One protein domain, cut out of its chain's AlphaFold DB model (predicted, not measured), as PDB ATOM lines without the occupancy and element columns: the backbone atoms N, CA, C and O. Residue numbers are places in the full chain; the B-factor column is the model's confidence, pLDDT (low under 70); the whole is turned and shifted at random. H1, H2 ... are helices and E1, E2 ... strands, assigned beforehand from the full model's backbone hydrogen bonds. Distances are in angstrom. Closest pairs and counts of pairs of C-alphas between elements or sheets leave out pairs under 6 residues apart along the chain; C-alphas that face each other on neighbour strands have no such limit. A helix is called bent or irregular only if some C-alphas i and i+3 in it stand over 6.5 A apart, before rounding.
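Overview. This is residues 247 to 400 of the 1234 residues of an uncharacterized protein of Brachyspira aalborgi (UniProt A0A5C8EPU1). Look for an elongated, mostly helical body: H1 and H3 lie side by side at one end, H4 stands in the middle with H2 beside it, and H5 leads from the middle toward the other end, where the short helices H6, H7 and H9 are each close to H10. A small three-stranded sheet packs between H3 and H8, where H4 and H5 also reach it. You have 154 residues, with ten named helices and three named strands along the chain as H1 H2 H3 H4 E1 E2 E3 H5 H6 H7 H8 H9 H10; the sheet's order is E1 E2 E3, antiparallel, and the class is mostly helix. The whole is compact, with a radius of gyration of the C-alphas of 16.0 A, and spans 47 by 29 by 29 A.

Along the chain. Find C-alpha 249 at (-12.345, -7.348, -34.856); from there H1, residues 249 to 259, runs 15.5 A. Next come H2, residues 264 to 273, 14.4 A long, and H3, residues 279 to 294, 23.1 A long. H3 has a kink of 25 degrees near residue 286 and is irregular: C-alphas 281 and 284 are 7.1 A apart. Go on to H4, residues 305 to 317, 18.4 A long. The strands follow: E1, residues 319 to 321, E2, residues 324 to 328, 13.2 A long, and E3, residues 334 to 336. H5, residues 338 to 353, starts at C-alpha 338, (-23.462, -4.475, -51.187), and runs 23.7 A; it is irregular too, with C-alphas 339 and 342 7.6 A apart. Then read H6, residues 357 to 360, H7, residues 363 to 367, H8, residues 369 to 375, 10.1 A long, and H9, residues 379 to 383. H10, residues 387 to 396, 14.2 A long, ends at C-alpha 396, (-47.041, -6.555, -55.932).

Arrangement. Begin at H1, which touches H3, closest C-alphas Leu 256 and Pro 285 at 5.5 A, at a shallow tilt of 10 degrees, opposite ways. H2 touches H4, closest C-alphas Tyr 271 and Leu 310 at 6.7 A, at a shallow tilt of 8 degrees, the same way. H4 and H5 only just touch, with 3 pairs of C-alphas within 8 A; the closest are Ile 312 and Ile 344, 6.1 A apart. E1, E2 and E3 make a meander, each strand the antiparallel neighbour of the one before. In the hairpin E1 and E2, N 324 and O 321 are within hydrogen-bond range at 3.4 A; in the hairpin E2 and E3, N 335 and O 327 are at 2.8 A. H3, H4, H5 and H8 are on the sheet, but each only grazes it. The closest C-alphas of E1 and H8 are Val 319 and Leu 371, 5.9 A apart. H5 and H10 only just touch, with 3 pairs of C-alphas within 8 A, and only at their ends; the closest are Cys 352 and Ala 389, 5.3 A apart. H6, H7 and H9 are each close to H10 but not clearly touching; for H7 the closest C-alphas are Leu 365 and Phe 392, 7.5 A apart. Every O i to N i+4 pair is within hydrogen-bond range in H1, H2, H4, H7, H8, H9 and H10, against 9 of 12 in H3 and 10 of 12 in H5; H6 is too short for such a pair.

Size, cuts and confidence. The two C-alphas farthest apart are those of Arg 251 and Glu 400, at 50.0 A. The printed part has no cut and no long link; the link from H3 to H4, 10 residues, is short, and the others are tight. The mean pLDDT of the printed part is 81.7; look for values under 70 at residues 275 to 279, 320 to 323, 329 to 333 and 358 to 362.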
ATOM      1  N   TYR A 247      -8.783  -3.041 -38.461       85.00
ATOM      2  CA  TYR A 247      -8.245  -4.399 -38.622       85.00
ATOM      3  C   TYR A 247      -8.432  -5.290 -37.380       85.00
ATOM      4  O   TYR A 247      -8.131  -6.483 -37.427       85.00
ATOM      5  N   ASN A 248      -8.885  -4.734 -36.249       89.38
ATOM      6  CA  ASN A 248      -9.041  -5.456 -34.987       89.38
ATOM      7  C   ASN A 248     -10.520  -5.724 -34.686       89.38
ATOM      8  O   ASN A 248     -11.248  -4.870 -34.179       89.38
ATOM      9  N   ASN A 249     -10.945  -6.954 -34.966       89.62
ATOM     10  CA  ASN A 249     -12.345  -7.348 -34.856       89.62
ATOM     11  C   ASN A 249     -12.889  -7.269 -33.423       89.62
ATOM     12  O   ASN A 249     -14.013  -6.822 -33.242       89.62
ATOM     13  N   GLU A 250     -12.119  -7.660 -32.404       89.75
ATOM     14  CA  GLU A 250     -12.579  -7.620 -31.003       89.75
ATOM     15  C   GLU A 250     -12.846  -6.185 -30.529       89.75
ATOM     16  O   GLU A 250     -13.814  -5.911 -29.824       89.75
ATOM     17  N   ARG A 251     -12.033  -5.235 -30.989       93.12
ATOM     18  CA  ARG A 251     -12.193  -3.814 -30.667       93.12
ATOM     19  C   ARG A 251     -13.372  -3.166 -31.394       93.12
ATOM     20  O   ARG A 251     -14.086  -2.350 -30.818       93.12
ATOM     21  N   LEU A 252     -13.622  -3.559 -32.641       90.69
ATOM     22  CA  LEU A 252     -14.828  -3.146 -33.366       90.69
ATOM     23  C   LEU A 252     -16.103  -3.715 -32.721       90.69
ATOM     24  O   LEU A 252     -17.099  -3.001 -32.615       90.69
ATOM     25  N   LYS A 253     -16.063  -4.966 -32.237       90.50
ATOM     26  CA  LYS A 253     -17.168  -5.573 -31.473       90.50
ATOM     27  C   LYS A 253     -17.471  -4.803 -30.190       90.50
ATOM     28  O   LYS A 253     -18.634  -4.588 -29.885       90.50
ATOM     29  N   TYR A 254     -16.446  -4.334 -29.481       93.06
ATOM     30  CA  TYR A 254     -16.644  -3.522 -28.282       93.06
ATOM     31  C   TYR A 254     -17.425  -2.230 -28.566       93.06
ATOM     32  O   TYR A 254     -18.369  -1.912 -27.850       93.06
ATOM     33  N   ILE A 255     -17.080  -1.500 -29.635       92.81
ATOM     34  CA  ILE A 255     -17.825  -0.287 -30.024       92.81
ATOM     35  C   ILE A 255     -19.278  -0.631 -30.354       92.81
ATOM     36  O   ILE A 255     -20.185   0.092 -29.946       92.81
ATOM     37  N   LEU A 256     -19.505  -1.749 -31.052       90.88
ATOM     38  CA  LEU A 256     -20.854  -2.241 -31.318       90.88
ATOM     39  C   LEU A 256     -21.627  -2.526 -30.032       90.88
ATOM     40  O   LEU A 256     -22.780  -2.129 -29.940       90.88
ATOM     41  N   ASP A 257     -21.012  -3.158 -29.035       89.81
ATOM     42  CA  ASP A 257     -21.674  -3.454 -27.762       89.81
ATOM     43  C   ASP A 257     -22.087  -2.188 -26.988       89.81
ATOM     44  O   ASP A 257     -23.078  -2.228 -26.260       89.81
ATOM     45  N   VAL A 258     -21.365  -1.074 -27.151       92.00
ATOM     46  CA  VAL A 258     -21.691   0.215 -26.513       92.00
ATOM     47  C   VAL A 258     -22.779   0.969 -27.283       92.00
ATOM     48  O   VAL A 258     -23.743   1.446 -26.690       92.00
ATOM     49  N   TYR A 259     -22.625   1.085 -28.604       90.56
ATOM     50  CA  TYR A 259     -23.476   1.938 -29.443       90.56
ATOM     51  C   TYR A 259     -24.695   1.226 -30.022       90.56
ATOM     52  O   TYR A 259     -25.607   1.882 -30.523       90.56
ATOM     53  N   PHE A 260     -24.728  -0.106 -29.983       91.12
ATOM     54  CA  PHE A 260     -25.852  -0.885 -30.470       91.12
ATOM     55  C   PHE A 260     -26.550  -1.584 -29.306       91.12
ATOM     56  O   PHE A 260     -26.105  -2.619 -28.810       91.12
ATOM     57  N   THR A 261     -27.674  -1.010 -28.880       87.50
ATOM     58  CA  THR A 261     -28.486  -1.544 -27.783       87.50
ATOM     59  C   THR A 261     -28.886  -3.005 -28.014       87.50
ATOM     60  O   THR A 261     -29.103  -3.443 -29.148       87.50
ATOM     61  N   LYS A 262     -28.951  -3.775 -26.925       89.50
ATOM     62  CA  LYS A 262     -29.469  -5.156 -26.894       89.50
ATOM     63  C   LYS A 262     -30.884  -5.217 -26.313       89.50
ATOM     64  O   LYS A 262     -31.435  -6.306 -26.193       89.50
ATOM     65  N   ASP A 263     -31.452  -4.077 -25.915       89.00
ATOM     66  CA  ASP A 263     -32.815  -4.005 -25.392       89.00
ATOM     67  C   ASP A 263     -33.822  -4.136 -26.542       89.00
ATOM     68  O   ASP A 263     -33.863  -3.310 -27.453       89.00
ATOM     69  N   GLU A 264     -34.646  -5.183 -26.497       86.06
ATOM     70  CA  GLU A 264     -35.642  -5.480 -27.531       86.06
ATOM     71  C   GLU A 264     -36.631  -4.327 -27.763       86.06
ATOM     72  O   GLU A 264     -37.036  -4.090 -28.902       86.06
ATOM     73  N   LYS A 265     -37.024  -3.588 -26.713       85.38
ATOM     74  CA  LYS A 265     -37.969  -2.470 -26.849       85.38
ATOM     75  C   LYS A 265     -37.311  -1.277 -27.518       85.38
ATOM     76  O   LYS A 265     -37.931  -0.658 -28.376       85.38
ATOM     77  N   GLU A 266     -36.070  -0.971 -27.153       85.62
ATOM     78  CA  GLU A 266     -35.331   0.117 -27.794       85.62
ATOM     79  C   GLU A 266     -35.015  -0.213 -29.261       85.62
ATOM     80  O   GLU A 266     -35.153   0.645 -30.131       85.62
ATOM     81  N   LEU A 267     -34.668  -1.469 -29.569       88.00
ATOM     82  CA  LEU A 267     -34.500  -1.940 -30.949       88.00
ATOM     83  C   LEU A 267     -35.790  -1.795 -31.767       88.00
ATOM     84  O   LEU A 267     -35.740  -1.383 -32.927       88.00
ATOM     85  N   GLU A 268     -36.943  -2.095 -31.168       82.62
ATOM     86  CA  GLU A 268     -38.250  -1.926 -31.805       82.62
ATOM     87  C   GLU A 268     -38.585  -0.440 -32.041       82.62
ATOM     88  O   GLU A 268     -39.064  -0.080 -33.116       82.62
ATOM     89  N   GLU A 269     -38.269   0.450 -31.096       83.06
ATOM     90  CA  GLU A 269     -38.407   1.901 -31.286       83.06
ATOM     91  C   GLU A 269     -37.497   2.418 -32.410       83.06
ATOM     92  O   GLU A 269     -37.953   3.157 -33.289       83.06
ATOM     93  N   ILE A 270     -36.227   1.992 -32.436       84.44
ATOM     94  CA  ILE A 270     -35.294   2.326 -33.521       84.44
ATOM     95  C   ILE A 270     -35.877   1.862 -34.854       84.44
ATOM     96  O   ILE A 270     -35.904   2.639 -35.804       84.44
ATOM     97  N   TYR A 271     -36.391   0.632 -34.930       81.88
ATOM     98  CA  TYR A 271     -36.989   0.084 -36.146       81.88
ATOM     99  C   TYR A 271     -38.205   0.885 -36.643       81.88
ATOM    100  O   TYR A 271     -38.355   1.131 -37.851       81.88
ATOM    101  N   GLN A 272     -39.087   1.290 -35.728       77.88
ATOM    102  CA  GLN A 272     -40.303   2.034 -36.057       77.88
ATOM    103  C   GLN A 272     -39.995   3.437 -36.594       77.88
ATOM    104  O   GLN A 272     -40.657   3.883 -37.532       77.88
ATOM    105  N   TYR A 273     -38.953   4.097 -36.077       76.25
ATOM    106  CA  TYR A 273     -38.613   5.489 -36.410       76.25
ATOM    107  C   TYR A 273     -37.313   5.658 -37.216       76.25
ATOM    108  O   TYR A 273     -36.797   6.772 -37.346       76.25
ATOM    109  N   ILE A 274     -36.798   4.570 -37.798       74.94
ATOM    110  CA  ILE A 274     -35.504   4.504 -38.503       74.94
ATOM    111  C   ILE A 274     -35.394   5.443 -39.718       74.94
ATOM    112  O   ILE A 274     -34.294   5.814 -40.128       74.94
ATOM    113  N   ASP A 275     -36.535   5.823 -40.300       65.56
ATOM    114  CA  ASP A 275     -36.637   6.705 -41.467       65.56
ATOM    115  C   ASP A 275     -36.789   8.196 -41.077       65.56
ATOM    116  O   ASP A 275     -36.793   9.057 -41.955       65.56
ATOM    117  N   TYR A 276     -36.867   8.504 -39.771       65.75
ATOM    118  CA  TYR A 276     -37.030   9.850 -39.205       65.75
ATOM    119  C   TYR A 276     -35.969  10.147 -38.117       65.75
ATOM    120  O   TYR A 276     -34.770  10.126 -38.395       65.75
ATOM    121  N   GLU A 277     -36.394  10.450 -36.883       61.50
ATOM    122  CA  GLU A 277     -35.570  11.022 -35.808       61.50
ATOM    123  C   GLU A 277     -34.494  10.077 -35.254       61.50
ATOM    124  O   GLU A 277     -33.508  10.561 -34.716       61.50
ATOM    125  N   GLN A 278     -34.638   8.752 -35.386       67.38
ATOM    126  CA  GLN A 278     -33.735   7.774 -34.748       67.38
ATOM    127  C   GLN A 278     -32.607   7.271 -35.665       67.38
ATOM    128  O   GLN A 278     -31.817   6.424 -35.251       67.38
ATOM    129  N   LYS A 279     -32.498   7.780 -36.904       69.56
ATOM    130  CA  LYS A 279     -31.503   7.309 -37.888       69.56
ATOM    131  C   LYS A 279     -30.063   7.371 -37.351       69.56
ATOM    132  O   LYS A 279     -29.286   6.454 -37.614       69.56
ATOM    133  N   TYR A 280     -29.735   8.412 -36.580       72.38
ATOM    134  CA  TYR A 280     -28.378   8.662 -36.082       72.38
ATOM    135  C   TYR A 280     -27.830   7.530 -35.197       72.38
ATOM    136  O   TYR A 280     -26.630   7.261 -35.199       72.38
ATOM    137  N   LYS A 281     -28.712   6.795 -34.501       80.62
ATOM    138  CA  LYS A 281     -28.335   5.674 -33.625       80.62
ATOM    139  C   LYS A 281     -27.711   4.490 -34.373       80.62
ATOM    140  O   LYS A 281     -27.098   3.634 -33.747       80.62
ATOM    141  N   LEU A 282     -27.859   4.419 -35.699       84.75
ATOM    142  CA  LEU A 282     -27.326   3.321 -36.511       84.75
ATOM    143  C   LEU A 282     -26.057   3.674 -37.284       84.75
ATOM    144  O   LEU A 282     -25.422   2.768 -37.815       84.75
ATOM    145  N   ASP A 283     -25.640   4.937 -37.325       81.75
ATOM    146  CA  ASP A 283     -24.485   5.339 -38.131       81.75
ATOM    147  C   ASP A 283     -23.174   4.704 -37.637       81.75
ATOM    148  O   ASP A 283     -22.434   4.112 -38.427       81.75
ATOM    149  N   ILE A 284     -22.923   4.730 -36.322       87.31
ATOM    150  CA  ILE A 284     -21.749   4.080 -35.718       87.31
ATOM    151  C   ILE A 284     -21.818   2.543 -35.832       87.31
ATOM    152  O   ILE A 284     -20.842   1.954 -36.320       87.31
ATOM    153  N   PRO A 285     -22.933   1.864 -35.469       89.81
ATOM    154  CA  PRO A 285     -23.048   0.419 -35.647       89.81
ATOM    155  C   PRO A 285     -22.844  -0.054 -37.090       89.81
ATOM    156  O   PRO A 285     -22.071  -0.981 -37.336       89.81
ATOM    157  N   ILE A 286     -23.476   0.599 -38.068       86.56
ATOM    158  CA  ILE A 286     -23.367   0.210 -39.480       86.56
ATOM    159  C   ILE A 286     -21.934   0.380 -39.989       86.56
ATOM    160  O   ILE A 286     -21.420  -0.498 -40.686       86.56
ATOM    161  N   TYR A 287     -21.254   1.457 -39.591       86.31
ATOM    162  CA  TYR A 287     -19.859   1.670 -39.963       86.31
ATOM    163  C   TYR A 287     -18.913   0.621 -39.358       86.31
ATOM    164  O   TYR A 287     -18.004   0.140 -40.036       86.31
ATOM    165  N   CYS A 288     -19.143   0.194 -38.112       88.12
ATOM    166  CA  CYS A 288     -18.371  -0.896 -37.505       88.12
ATOM    167  C   CYS A 288     -18.596  -2.231 -38.230       88.12
ATOM    168  O   CYS A 288     -17.640  -2.965 -38.493       88.12
ATOM    169  N   LEU A 289     -19.847  -2.536 -38.588       86.31
ATOM    170  CA  LEU A 289     -20.201  -3.756 -39.317       86.31
ATOM    171  C   LEU A 289     -19.572  -3.797 -40.711       86.31
ATOM    172  O   LEU A 289     -19.108  -4.856 -41.128       86.31
ATOM    173  N   LEU A 290     -19.500  -2.665 -41.420       84.12
ATOM    174  CA  LEU A 290     -18.751  -2.563 -42.678       84.12
ATOM    175  C   LEU A 290     -17.311  -3.061 -42.503       84.12
ATOM    176  O   LEU A 290     -16.884  -3.969 -43.213       84.12
ATOM    177  N   ARG A 291     -16.578  -2.491 -41.534       85.69
ATOM    178  CA  ARG A 291     -15.164  -2.824 -41.289       85.69
ATOM    179  C   ARG A 291     -14.973  -4.290 -40.898       85.69
ATOM    180  O   ARG A 291     -14.057  -4.947 -41.386       85.69
ATOM    181  N   LEU A 292     -15.866  -4.835 -40.072       85.31
ATOM    182  CA  LEU A 292     -15.849  -6.255 -39.702       85.31
ATOM    183  C   LEU A 292     -16.037  -7.179 -40.913       85.31
ATOM    184  O   LEU A 292     -15.398  -8.230 -40.999       85.31
ATOM    185  N   THR A 293     -16.865  -6.775 -41.869       79.56
ATOM    186  CA  THR A 293     -17.124  -7.567 -43.074       79.56
ATOM    187  C   THR A 293     -16.038  -7.415 -44.133       79.56
ATOM    188  O   THR A 293     -15.690  -8.407 -44.776       79.56
ATOM    189  N   GLU A 294     -15.397  -6.249 -44.252       81.75
ATOM    190  CA  GLU A 294     -14.130  -6.106 -44.994       81.75
ATOM    191  C   GLU A 294     -13.056  -7.072 -44.448       81.75
ATOM    192  O   GLU A 294     -12.303  -7.676 -45.216       81.75
ATOM    193  N   ASN A 295     -13.063  -7.320 -43.131       83.19
ATOM    194  CA  ASN A 295     -12.219  -8.323 -42.469       83.19
ATOM    195  C   ASN A 295     -12.738  -9.769 -42.578       83.19
ATOM    196  O   ASN A 295     -12.163 -10.671 -41.962       83.19
ATOM    197  N   LYS A 296     -13.786 -10.018 -43.373       84.56
ATOM    198  CA  LYS A 296     -14.402 -11.337 -43.610       84.56
ATOM    199  C   LYS A 296     -15.001 -11.990 -42.358       84.56
ATOM    200  O   LYS A 296     -15.028 -13.218 -42.268       84.56
ATOM    201  N   ILE A 297     -15.471 -11.198 -41.395       83.81
ATOM    202  CA  ILE A 297     -16.222 -11.716 -40.249       83.81
ATOM    203  C   ILE A 297     -17.712 -11.776 -40.577       83.81
ATOM    204  O   ILE A 297     -18.281 -10.830 -41.111       83.81
ATOM    205  N   ASP A 298     -18.351 -12.891 -40.225       81.00
ATOM    206  CA  ASP A 298     -19.798 -13.045 -40.346       81.00
ATOM    207  C   ASP A 298     -20.519 -12.247 -39.249       81.00
ATOM    208  O   ASP A 298     -20.382 -12.545 -38.058       81.00
ATOM    209  N   ILE A 299     -21.326 -11.260 -39.644       82.50
ATOM    210  CA  ILE A 299     -22.100 -10.416 -38.722       82.50
ATOM    211  C   ILE A 299     -23.085 -11.209 -37.858       82.50
ATOM    212  O   ILE A 299     -23.355 -10.804 -36.726       82.50
ATOM    213  N   LYS A 300     -23.577 -12.362 -38.336       82.44
ATOM    214  CA  LYS A 300     -24.486 -13.222 -37.565       82.44
ATOM    215  C   LYS A 300     -23.801 -13.837 -36.347       82.44
ATOM    216  O   LYS A 300     -24.451 -14.154 -35.362       82.44
ATOM    217  N   SER A 301     -22.479 -13.992 -36.402       82.81
ATOM    218  CA  SER A 301     -21.694 -14.506 -35.276       82.81
ATOM    219  C   SER A 301     -21.423 -13.461 -34.184       82.81
ATOM    220  O   SER A 301     -20.877 -13.811 -33.139       82.81
ATOM    221  N   ILE A 302     -21.772 -12.191 -34.428       84.56
ATOM    222  CA  ILE A 302     -21.482 -11.056 -33.539       84.56
ATOM    223  C   ILE A 302     -22.754 -10.493 -32.909       84.56
ATOM    224  O   ILE A 302     -22.780 -10.221 -31.712       84.56
ATOM    225  N   LEU A 303     -23.784 -10.273 -33.721       89.19
ATOM    226  CA  LEU A 303     -25.014  -9.621 -33.293       89.19
ATOM    227  C   LEU A 303     -25.955 -10.615 -32.602       89.19
ATOM    228  O   LEU A 303     -25.981 -11.797 -32.942       89.19
ATOM    229  N   THR A 304     -26.764 -10.127 -31.660       89.69
ATOM    230  CA  THR A 304     -27.930 -10.889 -31.173       89.69
ATOM    231  C   THR A 304     -28.939 -11.103 -32.302       89.69
ATOM    232  O   THR A 304     -28.922 -10.362 -33.286       89.69
ATOM    233  N   ASP A 305     -29.841 -12.080 -32.169       84.94
ATOM    234  CA  ASP A 305     -30.845 -12.359 -33.204       84.94
ATOM    235  C   ASP A 305     -31.688 -11.113 -33.544       84.94
ATOM    236  O   ASP A 305     -31.922 -10.838 -34.723       84.94
ATOM    237  N   ASP A 306     -32.060 -10.300 -32.549       86.44
ATOM    238  CA  ASP A 306     -32.836  -9.070 -32.760       86.44
ATOM    239  C   ASP A 306     -32.028  -7.941 -33.403       86.44
ATOM    240  O   ASP A 306     -32.518  -7.280 -34.322       86.44
ATOM    241  N   GLN A 307     -30.777  -7.736 -32.984       90.25
ATOM    242  CA  GLN A 307     -29.874  -6.763 -33.612       90.25
ATOM    243  C   GLN A 307     -29.554  -7.146 -35.056       90.25
ATOM    244  O   GLN A 307     -29.589  -6.307 -35.956       90.25
ATOM    245  N   TYR A 308     -29.258  -8.425 -35.282       88.38
ATOM    246  CA  TYR A 308     -29.025  -8.986 -36.602       88.38
ATOM    247  C   TYR A 308     -30.252  -8.769 -37.484       88.38
ATOM    248  O   TYR A 308     -30.135  -8.239 -38.591       88.38
ATOM    249  N   ARG A 309     -31.443  -9.094 -36.968       85.19
ATOM    250  CA  ARG A 309     -32.711  -8.849 -37.650       85.19
ATOM    251  C   ARG A 309     -32.877  -7.370 -37.997       85.19
ATOM    252  O   ARG A 309     -33.154  -7.081 -39.159       85.19
ATOM    253  N   LEU A 310     -32.654  -6.453 -37.051       88.25
ATOM    254  CA  LEU A 310     -32.749  -5.007 -37.281       88.25
ATOM    255  C   LEU A 310     -31.795  -4.545 -38.386       88.25
ATOM    256  O   LEU A 310     -32.218  -3.813 -39.274       88.25
ATOM    257  N   VAL A 311     -30.529  -4.972 -38.363       87.69
ATOM    258  CA  VAL A 311     -29.534  -4.592 -39.378       87.69
ATOM    259  C   VAL A 311     -29.948  -5.092 -40.754       87.69
ATOM    260  O   VAL A 311     -29.975  -4.308 -41.699       87.69
ATOM    261  N   ILE A 312     -30.321  -6.369 -40.878       86.75
ATOM    262  CA  ILE A 312     -30.798  -6.942 -42.145       86.75
ATOM    263  C   ILE A 312     -32.014  -6.165 -42.653       86.75
ATOM    264  O   ILE A 312     -32.077  -5.801 -43.825       86.75
ATOM    265  N   MET A 313     -32.941  -5.844 -41.753       86.25
ATOM    266  CA  MET A 313     -34.127  -5.044 -42.025       86.25
ATOM    267  C   MET A 313     -33.800  -3.589 -42.380       86.25
ATOM    268  O   MET A 313     -34.475  -3.012 -43.218       86.25
ATOM    269  N   TYR A 314     -32.765  -2.981 -41.816       87.44
ATOM    270  CA  TYR A 314     -32.334  -1.634 -42.176       87.44
ATOM    271  C   TYR A 314     -31.660  -1.601 -43.548       87.44
ATOM    272  O   TYR A 314     -32.020  -0.782 -44.391       87.44
ATOM    273  N   LEU A 315     -30.712  -2.508 -43.799       85.88
ATOM    274  CA  LEU A 315     -30.004  -2.602 -45.078       85.88
ATOM    275  C   LEU A 315     -30.972  -2.912 -46.223       85.88
ATOM    276  O   LEU A 315     -30.875  -2.308 -47.290       85.88
ATOM    277  N   ALA A 316     -31.960  -3.774 -45.971       85.88
ATOM    278  CA  ALA A 316     -33.055  -4.061 -46.890       85.88
ATOM    279  C   ALA A 316     -33.816  -2.800 -47.342       85.88
ATOM    280  O   ALA A 316     -34.166  -2.698 -48.517       85.88
ATOM    281  N   LEU A 317     -34.024  -1.808 -46.460       84.75
ATOM    282  CA  LEU A 317     -34.666  -0.530 -46.823       84.75
ATOM    283  C   LEU A 317     -33.825   0.310 -47.793       84.75
ATOM    284  O   LEU A 317     -34.347   1.235 -48.414       84.75
ATOM    285  N   LYS A 318     -32.514   0.057 -47.880       84.25
ATOM    286  CA  LYS A 318     -31.564   0.870 -48.655       84.25
ATOM    287  C   LYS A 318     -31.194   0.248 -50.005       84.25
ATOM    288  O   LYS A 318     -30.442   0.860 -50.759       84.25
ATOM    289  N   VAL A 319     -31.775  -0.904 -50.347       82.69
ATOM    290  CA  VAL A 319     -31.649  -1.534 -51.669       82.69
ATOM    291  C   VAL A 319     -32.407  -0.707 -52.711       82.69
ATOM    292  O   VAL A 319     -33.612  -0.485 -52.575       82.69
ATOM    293  N   LYS A 320     -31.707  -0.256 -53.760       67.50
ATOM    294  CA  LYS A 320     -32.302   0.517 -54.871       67.50
ATOM    295  C   LYS A 320     -32.233  -0.183 -56.233       67.50
ATOM    296  O   LYS A 320     -33.177  -0.047 -57.000       67.50
ATOM    297  N   ASN A 321     -31.157  -0.924 -56.524       66.94
ATOM    298  CA  ASN A 321     -30.903  -1.626 -57.794       66.94
ATOM    299  C   ASN A 321     -30.354  -3.048 -57.542       66.94
ATOM    300  O   ASN A 321     -30.043  -3.397 -56.403       66.94
ATOM    301  N   ILE A 322     -30.214  -3.871 -58.597       67.12
ATOM    302  CA  ILE A 322     -29.641  -5.229 -58.506       67.12
ATOM    303  C   ILE A 322     -28.230  -5.158 -57.902       67.12
ATOM    304  O   ILE A 322     -27.305  -4.672 -58.548       67.12
ATOM    305  N   ASN A 323     -28.091  -5.699 -56.689       67.38
ATOM    306  CA  ASN A 323     -26.845  -5.875 -55.939       67.38
ATOM    307  C   ASN A 323     -26.173  -4.585 -55.424       67.38
ATOM    308  O   ASN A 323     -24.959  -4.594 -55.243       67.38
ATOM    309  N   GLU A 324     -26.916  -3.499 -55.174       78.69
ATOM    310  CA  GLU A 324     -26.342  -2.246 -54.648       78.69
ATOM    311  C   GLU A 324     -27.028  -1.789 -53.347       78.69
ATOM    312  O   GLU A 324     -28.245  -1.570 -53.311       78.69
ATOM    313  N   ILE A 325     -26.237  -1.625 -52.278       84.06
ATOM    314  CA  ILE A 325     -26.678  -1.136 -50.961       84.06
ATOM    315  C   ILE A 325     -25.749   0.001 -50.526       84.06
ATOM    316  O   ILE A 325     -24.693  -0.251 -49.956       84.06
ATOM    317  N   ILE A 326     -26.151   1.254 -50.763       79.88
ATOM    318  CA  ILE A 326     -25.376   2.438 -50.357       79.88
ATOM    319  C   ILE A 326     -26.098   3.191 -49.240       79.88
ATOM    320  O   ILE A 326     -27.267   3.570 -49.375       79.88
ATOM    321  N   VAL A 327     -25.388   3.450 -48.141       78.00
ATOM    322  CA  VAL A 327     -25.894   4.193 -46.978       78.00
ATOM    323  C   VAL A 327     -25.110   5.485 -46.797       78.00
ATOM    324  O   VAL A 327     -23.886   5.468 -46.744       78.00
ATOM    325  N   LYS A 328     -25.824   6.607 -46.648       71.19
ATOM    326  CA  LYS A 328     -25.224   7.892 -46.266       71.19
ATOM    327  C   LYS A 328     -25.152   8.047 -44.760       71.19
ATOM    328  O   LYS A 328     -26.211   8.046 -44.113       71.19
ATOM    329  N   ASN A 329     -23.945   8.273 -44.255       65.69
ATOM    330  CA  ASN A 329     -23.701   8.578 -42.848       65.69
ATOM    331  C   ASN A 329     -24.084  10.035 -42.478       65.69
ATOM    332  O   ASN A 329     -24.357  10.854 -43.360       65.69
ATOM    333  N   ILE A 330     -24.087  10.396 -41.183       60.94
ATOM    334  CA  ILE A 330     -24.333  11.779 -40.684       60.94
ATOM    335  C   ILE A 330     -23.373  12.830 -41.269       60.94
ATOM    336  O   ILE A 330     -23.711  14.015 -41.361       60.94
ATOM    337  N   ALA A 331     -22.166  12.425 -41.672       51.75
ATOM    338  CA  ALA A 331     -21.199  13.309 -42.314       51.75
ATOM    339  C   ALA A 331     -21.490  13.535 -43.812       51.75
ATOM    340  O   ALA A 331     -20.912  14.447 -44.402       51.75
ATOM    341  N   GLY A 332     -22.431  12.784 -44.396       61.56
ATOM    342  CA  GLY A 332     -22.833  12.865 -45.799       61.56
ATOM    343  C   GLY A 332     -22.025  11.977 -46.749       61.56
ATOM    344  O   GLY A 332     -22.187  12.117 -47.960       61.56
ATOM    345  N   GLU A 333     -21.180  11.085 -46.227       66.12
ATOM    346  CA  GLU A 333     -20.346  10.163 -47.005       66.12
ATOM    347  C   GLU A 333     -21.122   8.893 -47.377       66.12
ATOM    348  O   GLU A 333     -21.906   8.378 -46.571       66.12
ATOM    349  N   ASP A 334     -20.889   8.387 -48.590       75.44
ATOM    350  CA  ASP A 334     -21.493   7.156 -49.103       75.44
ATOM    351  C   ASP A 334     -20.706   5.922 -48.623       75.44
ATOM    352  O   ASP A 334     -19.496   5.817 -48.829       75.44
ATOM    353  N   ILE A 335     -21.406   4.975 -47.999       73.50
ATOM    354  CA  ILE A 335     -20.871   3.691 -47.536       73.50
ATOM    355  C   ILE A 335     -21.474   2.563 -48.381       73.50
ATOM    356  O   ILE A 335     -22.693   2.386 -48.373       73.50
ATOM    357  N   ASP A 336     -20.633   1.779 -49.062       79.94
ATOM    358  CA  ASP A 336     -21.050   0.610 -49.852       79.94
ATOM    359  C   ASP A 336     -21.118  -0.662 -48.987       79.94
ATOM    360  O   ASP A 336     -20.115  -1.141 -48.463       79.94
ATOM    361  N   LEU A 337     -22.322  -1.215 -48.841       82.94
ATOM    362  CA  LEU A 337     -22.655  -2.399 -48.042       82.94
ATOM    363  C   LEU A 337     -23.197  -3.543 -48.908       82.94
ATOM    364  O   LEU A 337     -23.831  -4.473 -48.403       82.94
ATOM    365  N   SER A 338     -22.938  -3.507 -50.215       84.06
ATOM    366  CA  SER A 338     -23.462  -4.475 -51.187       84.06
ATOM    367  C   SER A 338     -23.007  -5.918 -50.925       84.06
ATOM    368  O   SER A 338     -23.660  -6.868 -51.350       84.06
ATOM    369  N   ILE A 339     -21.938  -6.105 -50.143       81.88
ATOM    370  CA  ILE A 339     -21.450  -7.411 -49.669       81.88
ATOM    371  C   ILE A 339     -22.498  -8.229 -48.892       81.88
ATOM    372  O   ILE A 339     -22.408  -9.453 -48.852       81.88
ATOM    373  N   TYR A 340     -23.521  -7.590 -48.312       82.81
ATOM    374  CA  TYR A 340     -24.597  -8.280 -47.588       82.81
ATOM    375  C   TYR A 340     -25.779  -8.707 -48.469       82.81
ATOM    376  O   TYR A 340     -26.745  -9.273 -47.955       82.81
ATOM    377  N   TRP A 341     -25.727  -8.459 -49.780       85.75
ATOM    378  CA  TRP A 341     -26.837  -8.729 -50.694       85.75
ATOM    379  C   TRP A 341     -27.356 -10.175 -50.623       85.75
ATOM    380  O   TRP A 341     -28.544 -10.385 -50.381       85.75
ATOM    381  N   ASP A 342     -26.478 -11.173 -50.769       83.56
ATOM    382  CA  ASP A 342     -26.880 -12.589 -50.784       83.56
ATOM    383  C   ASP A 342     -27.515 -13.027 -49.455       83.56
ATOM    384  O   ASP A 342     -28.449 -13.834 -49.425       83.56
ATOM    385  N   LEU A 343     -27.035 -12.464 -48.344       83.88
ATOM    386  CA  LEU A 343     -27.556 -12.724 -47.008       83.88
ATOM    387  C   LEU A 343     -28.971 -12.160 -46.849       83.88
ATOM    388  O   LEU A 343     -29.872 -12.876 -46.410       83.88
ATOM    389  N   ILE A 344     -29.169 -10.900 -47.251       87.56
ATOM    390  CA  ILE A 344     -30.472 -10.228 -47.238       87.56
ATOM    391  C   ILE A 344     -31.447 -10.974 -48.156       87.56
ATOM    392  O   ILE A 344     -32.563 -11.277 -47.732       87.56
ATOM    393  N   ARG A 345     -31.017 -11.353 -49.370       87.38
ATOM    394  CA  ARG A 345     -31.819 -12.142 -50.317       87.38
ATOM    395  C   ARG A 345     -32.323 -13.430 -49.668       87.38
ATOM    396  O   ARG A 345     -33.525 -13.680 -49.655       87.38
ATOM    397  N   ASN A 346     -31.421 -14.236 -49.115       86.06
ATOM    398  CA  ASN A 346     -31.775 -15.541 -48.557       86.06
ATOM    399  C   ASN A 346     -32.662 -15.426 -47.307       86.06
ATOM    400  O   ASN A 346     -33.626 -16.177 -47.180       86.06
ATOM    401  N   GLN A 347     -32.387 -14.461 -46.423       85.50
ATOM    402  CA  GLN A 347     -33.215 -14.191 -45.241       85.50
ATOM    403  C   GLN A 347     -34.641 -13.788 -45.625       85.50
ATOM    404  O   GLN A 347     -35.603 -14.313 -45.073       85.50
ATOM    405  N   PHE A 348     -34.801 -12.897 -46.604       87.19
ATOM    406  CA  PHE A 348     -36.129 -12.474 -47.041       87.19
ATOM    407  C   PHE A 348     -36.883 -13.561 -47.816       87.19
ATOM    408  O   PHE A 348     -38.101 -13.652 -47.681       87.19
ATOM    409  N   LEU A 349     -36.193 -14.448 -48.546       86.94
ATOM    410  CA  LEU A 349     -36.817 -15.662 -49.090       86.94
ATOM    411  C   LEU A 349     -37.339 -16.585 -47.979       86.94
ATOM    412  O   LEU A 349     -38.443 -17.117 -48.083       86.94
ATOM    413  N   GLU A 350     -36.573 -16.759 -46.902       84.62
ATOM    414  CA  GLU A 350     -36.987 -17.550 -45.741       84.62
ATOM    415  C   GLU A 350     -38.150 -16.901 -44.975       84.62
ATOM    416  O   GLU A 350     -39.103 -17.598 -44.610       84.62
ATOM    417  N   TYR A 351     -38.141 -15.572 -44.812       84.81
ATOM    418  CA  TYR A 351     -39.283 -14.837 -44.268       84.81
ATOM    419  C   TYR A 351     -40.541 -15.067 -45.103       84.81
ATOM    420  O   TYR A 351     -41.589 -15.346 -44.530       84.81
ATOM    421  N   CYS A 352     -40.447 -15.040 -46.435       85.19
ATOM    422  CA  CYS A 352     -41.572 -15.337 -47.324       85.19
ATOM    423  C   CYS A 352     -42.066 -16.792 -47.209       85.19
ATOM    424  O   CYS A 352     -43.271 -17.033 -47.285       85.19
ATOM    425  N   ASN A 353     -41.178 -17.766 -46.978       86.31
ATOM    426  CA  ASN A 353     -41.559 -19.164 -46.719       86.31
ATOM    427  C   ASN A 353     -42.430 -19.310 -45.467       86.31
ATOM    428  O   ASN A 353     -43.440 -20.011 -45.491       86.31
ATOM    429  N   ASN A 354     -42.061 -18.619 -44.388       81.94
ATOM    430  CA  ASN A 354     -42.675 -18.783 -43.069       81.94
ATOM    431  C   ASN A 354     -43.622 -17.632 -42.677       81.94
ATOM    432  O   ASN A 354     -44.021 -17.537 -41.518       81.94
ATOM    433  N   TYR A 355     -43.986 -16.751 -43.616       79.94
ATOM    434  CA  TYR A 355     -44.695 -15.508 -43.309       79.94
ATOM    435  C   TYR A 355     -46.113 -15.740 -42.769       79.94
ATOM    436  O   TYR A 355     -46.963 -16.287 -43.481       79.94
ATOM    437  N   ASP A 356     -46.399 -15.245 -41.561       75.62
ATOM    438  CA  ASP A 356     -47.747 -15.201 -40.983       75.62
ATOM    439  C   ASP A 356     -48.295 -13.763 -40.945       75.62
ATOM    440  O   ASP A 356     -47.862 -12.912 -40.162       75.62
ATOM    441  N   ILE A 357     -49.325 -13.514 -41.762       71.06
ATOM    442  CA  ILE A 357     -50.046 -12.235 -41.834       71.06
ATOM    443  C   ILE A 357     -50.632 -11.812 -40.479       71.06
ATOM    444  O   ILE A 357     -50.739 -10.614 -40.218       71.06
ATOM    445  N   LYS A 358     -51.029 -12.757 -39.613       66.56
ATOM    446  CA  LYS A 358     -51.629 -12.424 -38.310       66.56
ATOM    447  C   LYS A 358     -50.609 -11.881 -37.316       66.56
ATOM    448  O   LYS A 358     -50.998 -11.120 -36.436       66.56
ATOM    449  N   GLN A 359     -49.343 -12.275 -37.447       64.31
ATOM    450  CA  GLN A 359     -48.267 -11.825 -36.565       64.31
ATOM    451  C   GLN A 359     -47.605 -10.536 -37.064       64.31
ATOM    452  O   GLN A 359     -47.269  -9.686 -36.246       64.31
ATOM    453  N   HIS A 360     -47.459 -10.358 -38.381       61.69
ATOM    454  CA  HIS A 360     -46.652  -9.265 -38.951       61.69
ATOM    455  C   HIS A 360     -47.435  -8.265 -39.828       61.69
ATOM    456  O   HIS A 360     -46.878  -7.266 -40.285       61.69
ATOM    457  N   GLY A 361     -48.737  -8.487 -40.050       64.31
ATOM    458  CA  GLY A 361     -49.584  -7.638 -40.899       64.31
ATOM    459  C   GLY A 361     -49.234  -7.727 -42.391       64.31
ATOM    460  O   GLY A 361     -48.483  -8.596 -42.810       64.31
ATOM    461  N   LEU A 362     -49.785  -6.846 -43.233       67.75
ATOM    462  CA  LEU A 362     -49.361  -6.689 -44.644       67.75
ATOM    463  C   LEU A 362     -48.293  -5.596 -44.818       67.75
ATOM    464  O   LEU A 362     -47.536  -5.612 -45.785       67.75
ATOM    465  N   PHE A 363     -48.218  -4.671 -43.859       70.31
ATOM    466  CA  PHE A 363     -47.336  -3.505 -43.892       70.31
ATOM    467  C   PHE A 363     -45.848  -3.877 -43.922       70.31
ATOM    468  O   PHE A 363     -45.060  -3.173 -44.542       70.31
ATOM    469  N   PHE A 364     -45.457  -4.998 -43.303       77.56
ATOM    470  CA  PHE A 364     -44.067  -5.456 -43.316       77.56
ATOM    471  C   PHE A 364     -43.581  -5.773 -44.737       77.56
ATOM    472  O   PHE A 364     -42.572  -5.223 -45.166       77.56
ATOM    473  N   LEU A 365     -44.305  -6.603 -45.499       80.62
ATOM    474  CA  LEU A 365     -43.923  -6.924 -46.881       80.62
ATOM    475  C   LEU A 365     -43.930  -5.677 -47.776       80.62
ATOM    476  O   LEU A 365     -43.066  -5.529 -48.637       80.62
ATOM    477  N   ASP A 366     -44.866  -4.758 -47.531       79.19
ATOM    478  CA  ASP A 366     -44.961  -3.505 -48.273       79.19
ATOM    479  C   ASP A 366     -43.773  -2.567 -48.025       79.19
ATOM    480  O   ASP A 366     -43.175  -2.048 -48.969       79.19
ATOM    481  N   ARG A 367     -43.356  -2.431 -46.760       81.81
ATOM    482  CA  ARG A 367     -42.173  -1.660 -46.354       81.81
ATOM    483  C   ARG A 367     -40.894  -2.134 -47.063       81.81
ATOM    484  O   ARG A 367     -39.996  -1.329 -47.297       81.81
ATOM    485  N   TYR A 368     -40.830  -3.410 -47.449       84.75
ATOM    486  CA  TYR A 368     -39.692  -4.040 -48.129       84.75
ATOM    487  C   TYR A 368     -39.897  -4.306 -49.620       84.75
ATOM    488  O   TYR A 368     -39.107  -5.036 -50.224       84.75
ATOM    489  N   ARG A 369     -40.919  -3.708 -50.241       83.19
ATOM    490  CA  ARG A 369     -41.296  -3.985 -51.635       83.19
ATOM    491  C   ARG A 369     -40.117  -3.879 -52.610       83.19
ATOM    492  O   ARG A 369     -39.904  -4.806 -53.384       83.19
ATOM    493  N   ASN A 370     -39.307  -2.821 -52.509       81.81
ATOM    494  CA  ASN A 370     -38.141  -2.618 -53.380       81.81
ATOM    495  C   ASN A 370     -37.147  -3.788 -53.319       81.81
ATOM    496  O   ASN A 370     -36.691  -4.256 -54.355       81.81
ATOM    497  N   LEU A 371     -36.835  -4.299 -52.122       85.38
ATOM    498  CA  LEU A 371     -35.976  -5.476 -51.983       85.38
ATOM    499  C   LEU A 371     -36.627  -6.705 -52.629       85.38
ATOM    500  O   LEU A 371     -35.976  -7.419 -53.391       85.38
ATOM    501  N   LEU A 372     -37.902  -6.958 -52.322       86.19
ATOM    502  CA  LEU A 372     -38.622  -8.139 -52.803       86.19
ATOM    503  C   LEU A 372     -38.708  -8.179 -54.340       86.19
ATOM    504  O   LEU A 372     -38.626  -9.263 -54.917       86.19
ATOM    505  N   GLU A 373     -38.797  -7.020 -55.001       80.94
ATOM    506  CA  GLU A 373     -38.726  -6.901 -56.463       80.94
ATOM    507  C   GLU A 373     -37.362  -7.324 -57.030       80.94
ATOM    508  O   GLU A 373     -37.297  -7.925 -58.103       80.94
ATOM    509  N   VAL A 374     -36.272  -7.050 -56.306       81.56
ATOM    510  CA  VAL A 374     -34.899  -7.348 -56.744       81.56
ATOM    511  C   VAL A 374     -34.504  -8.807 -56.456       81.56
ATOM    512  O   VAL A 374     -33.732  -9.391 -57.214       81.56
ATOM    513  N   ILE A 375     -35.053  -9.434 -55.406       82.06
ATOM    514  CA  ILE A 375     -34.734 -10.821 -54.999       82.06
ATOM    515  C   ILE A 375     -35.014 -11.857 -56.105       82.06
ATOM    516  O   ILE A 375     -34.289 -12.856 -56.186       82.06
ATOM    517  N   ASN A 376     -36.051 -11.615 -56.922       74.69
ATOM    518  CA  ASN A 376     -36.496 -12.428 -58.063       74.69
ATOM    519  C   ASN A 376     -36.403 -13.956 -57.808       74.69
ATOM    520  O   ASN A 376     -35.465 -14.604 -58.286       74.69
ATOM    521  N   PRO A 377     -37.324 -14.544 -57.014       83.69
ATOM    522  CA  PRO A 377     -37.263 -15.960 -56.653       83.69
ATOM    523  C   PRO A 377     -37.411 -16.872 -57.877       83.69
ATOM    524  O   PRO A 377     -38.131 -16.570 -58.824       83.69
ATOM    525  N   THR A 378     -36.771 -18.034 -57.839       85.12
ATOM    526  CA  THR A 378     -37.041 -19.115 -58.795       85.12
ATOM    527  C   THR A 378     -38.420 -19.725 -58.551       85.12
ATOM    528  O   THR A 378     -38.989 -19.610 -57.461       85.12
ATOM    529  N   LYS A 379     -38.956 -20.443 -59.544       82.44
ATOM    530  CA  LYS A 379     -40.228 -21.167 -59.406       82.44
ATOM    531  C   LYS A 379     -40.268 -22.090 -58.179       82.44
ATOM    532  O   LYS A 379     -41.250 -22.088 -57.441       82.44
ATOM    533  N   GLU A 380     -39.192 -22.838 -57.938       84.00
ATOM    534  CA  GLU A 380     -39.088 -23.755 -56.796       84.00
ATOM    535  C   GLU A 380     -38.993 -23.035 -55.442       84.00
ATOM    536  O   GLU A 380     -39.486 -23.551 -54.439       84.00
ATOM    537  N   GLU A 381     -38.351 -21.863 -55.387       86.19
ATOM    538  CA  GLU A 381     -38.315 -21.024 -54.180       86.19
ATOM    539  C   GLU A 381     -39.703 -20.432 -53.900       86.19
ATOM    540  O   GLU A 381     -40.193 -20.517 -52.778       86.19
ATOM    541  N   PHE A 382     -40.376 -19.913 -54.928       87.75
ATOM    542  CA  PHE A 382     -41.695 -19.297 -54.807       87.75
ATOM    543  C   PHE A 382     -42.794 -20.284 -54.382       87.75
ATOM    544  O   PHE A 382     -43.662 -19.955 -53.574       87.75
ATOM    545  N   GLU A 383     -42.767 -21.524 -54.875       85.69
ATOM    546  CA  GLU A 383     -43.740 -22.550 -54.478       85.69
ATOM    547  C   GLU A 383     -43.679 -22.887 -52.976       85.69
ATOM    548  O   GLU A 383     -44.689 -23.318 -52.409       85.69
ATOM    549  N   LYS A 384     -42.543 -22.633 -52.313       88.06
ATOM    550  CA  LYS A 384     -42.356 -22.825 -50.865       88.06
ATOM    551  C   LYS A 384     -42.868 -21.655 -50.021       88.06
ATOM    552  O   LYS A 384     -42.970 -21.812 -48.807       88.06
ATOM    553  N   PHE A 385     -43.229 -20.527 -50.639       90.44
ATOM    554  CA  PHE A 385     -43.745 -19.358 -49.926       90.44
ATOM    555  C   PHE A 385     -45.047 -19.687 -49.194       90.44
ATOM    556  O   PHE A 385     -45.866 -20.487 -49.673       90.44
ATOM    557  N   SER A 386     -45.259 -19.038 -48.050       86.38
ATOM    558  CA  SER A 386     -46.535 -19.108 -47.347       86.38
ATOM    559  C   SER A 386     -47.646 -18.535 -48.226       86.38
ATOM    560  O   SER A 386     -47.399 -17.717 -49.112       86.38
ATOM    561  N   GLU A 387     -48.893 -18.929 -47.979       82.38
ATOM    562  CA  GLU A 387     -50.008 -18.453 -48.804       82.38
ATOM    563  C   GLU A 387     -50.173 -16.928 -48.732       82.38
ATOM    564  O   GLU A 387     -50.464 -16.273 -49.728       82.38
ATOM    565  N   ALA A 388     -49.886 -16.340 -47.570       79.38
ATOM    566  CA  ALA A 388     -49.877 -14.897 -47.376       79.38
ATOM    567  C   ALA A 388     -48.791 -14.194 -48.212       79.38
ATOM    568  O   ALA A 388     -49.073 -13.187 -48.865       79.38
ATOM    569  N   ALA A 389     -47.569 -14.735 -48.226       83.12
ATOM    570  CA  ALA A 389     -46.480 -14.205 -49.041       83.12
ATOM    571  C   ALA A 389     -46.742 -14.410 -50.540       83.12
ATOM    572  O   ALA A 389     -46.508 -13.495 -51.324       83.12
ATOM    573  N   LYS A 390     -47.300 -15.558 -50.946       86.00
ATOM    574  CA  LYS A 390     -47.732 -15.808 -52.330       86.00
ATOM    575  C   LYS A 390     -48.753 -14.784 -52.785       86.00
ATOM    576  O   LYS A 390     -48.551 -14.179 -53.830       86.00
ATOM    577  N   ILE A 391     -49.784 -14.526 -51.975       81.69
ATOM    578  CA  ILE A 391     -50.776 -13.483 -52.251       81.69
ATOM    579  C   ILE A 391     -50.084 -12.128 -52.434       81.69
ATOM    580  O   ILE A 391     -50.324 -11.464 -53.436       81.69
ATOM    581  N   PHE A 392     -49.184 -11.727 -51.535       83.00
ATOM    582  CA  PHE A 392     -48.457 -10.463 -51.692       83.00
ATOM    583  C   PHE A 392     -47.631 -10.415 -52.990       83.00
ATOM    584  O   PHE A 392     -47.708  -9.445 -53.741       83.00
ATOM    585  N   PHE A 393     -46.883 -11.473 -53.296       86.25
ATOM    586  CA  PHE A 393     -46.074 -11.558 -54.512       86.25
ATOM    587  C   PHE A 393     -46.917 -11.542 -55.782       86.25
ATOM    588  O   PHE A 393     -46.516 -10.899 -56.751       86.25
ATOM    589  N   TYR A 394     -48.075 -12.204 -55.772       85.31
ATOM    590  CA  TYR A 394     -49.045 -12.127 -56.855       85.31
ATOM    591  C   TYR A 394     -49.406 -10.670 -57.128       85.31
ATOM    592  O   TYR A 394     -49.285 -10.224 -58.261       85.31
ATOM    593  N   TRP A 395     -49.787  -9.928 -56.088       77.06
ATOM    594  CA  TRP A 395     -50.288  -8.563 -56.214       77.06
ATOM    595  C   TRP A 395     -49.223  -7.505 -56.516       77.06
ATOM    596  O   TRP A 395     -49.531  -6.527 -57.197       77.06
ATOM    597  N   TYR A 396     -48.004  -7.660 -55.992       77.44
ATOM    598  CA  TYR A 396     -47.041  -6.555 -55.932       77.44
ATOM    599  C   TYR A 396     -45.670  -6.843 -56.553       77.44
ATOM    600  O   TYR A 396     -44.966  -5.882 -56.841       77.44
ATOM    601  N   ILE A 397     -45.275  -8.107 -56.768       83.69
ATOM    602  CA  ILE A 397     -43.886  -8.452 -57.142       83.69
ATOM    603  C   ILE A 397     -43.776  -9.157 -58.503       83.69
ATOM    604  O   ILE A 397     -42.904  -8.819 -59.304       83.69
ATOM    605  N   ILE A 398     -44.627 -10.147 -58.790       83.69
ATOM    606  CA  ILE A 398     -44.528 -10.951 -60.018       83.69
ATOM    607  C   ILE A 398     -45.044 -10.146 -61.215       83.69
ATOM    608  O   ILE A 398     -46.226  -9.825 -61.306       83.69
ATOM    609  N   LYS A 399     -44.152  -9.865 -62.166       78.56
ATOM    610  CA  LYS A 399     -44.461  -9.131 -63.400       78.56
ATOM    611  C   LYS A 399     -44.942 -10.064 -64.520       78.56
ATOM    612  O   LYS A 399     -44.584 -11.242 -64.558       78.56
ATOM    613  N   GLU A 400     -45.733  -9.522 -65.449       74.75
ATOM    614  CA  GLU A 400     -46.303 -10.228 -66.618       74.75
ATOM    615  C   GLU A 400     -45.253 -10.894 -67.524       74.75
ATOM    616  O   GLU A 400     -45.520 -11.914 -68.159       74.75
TER     617      GLU A 400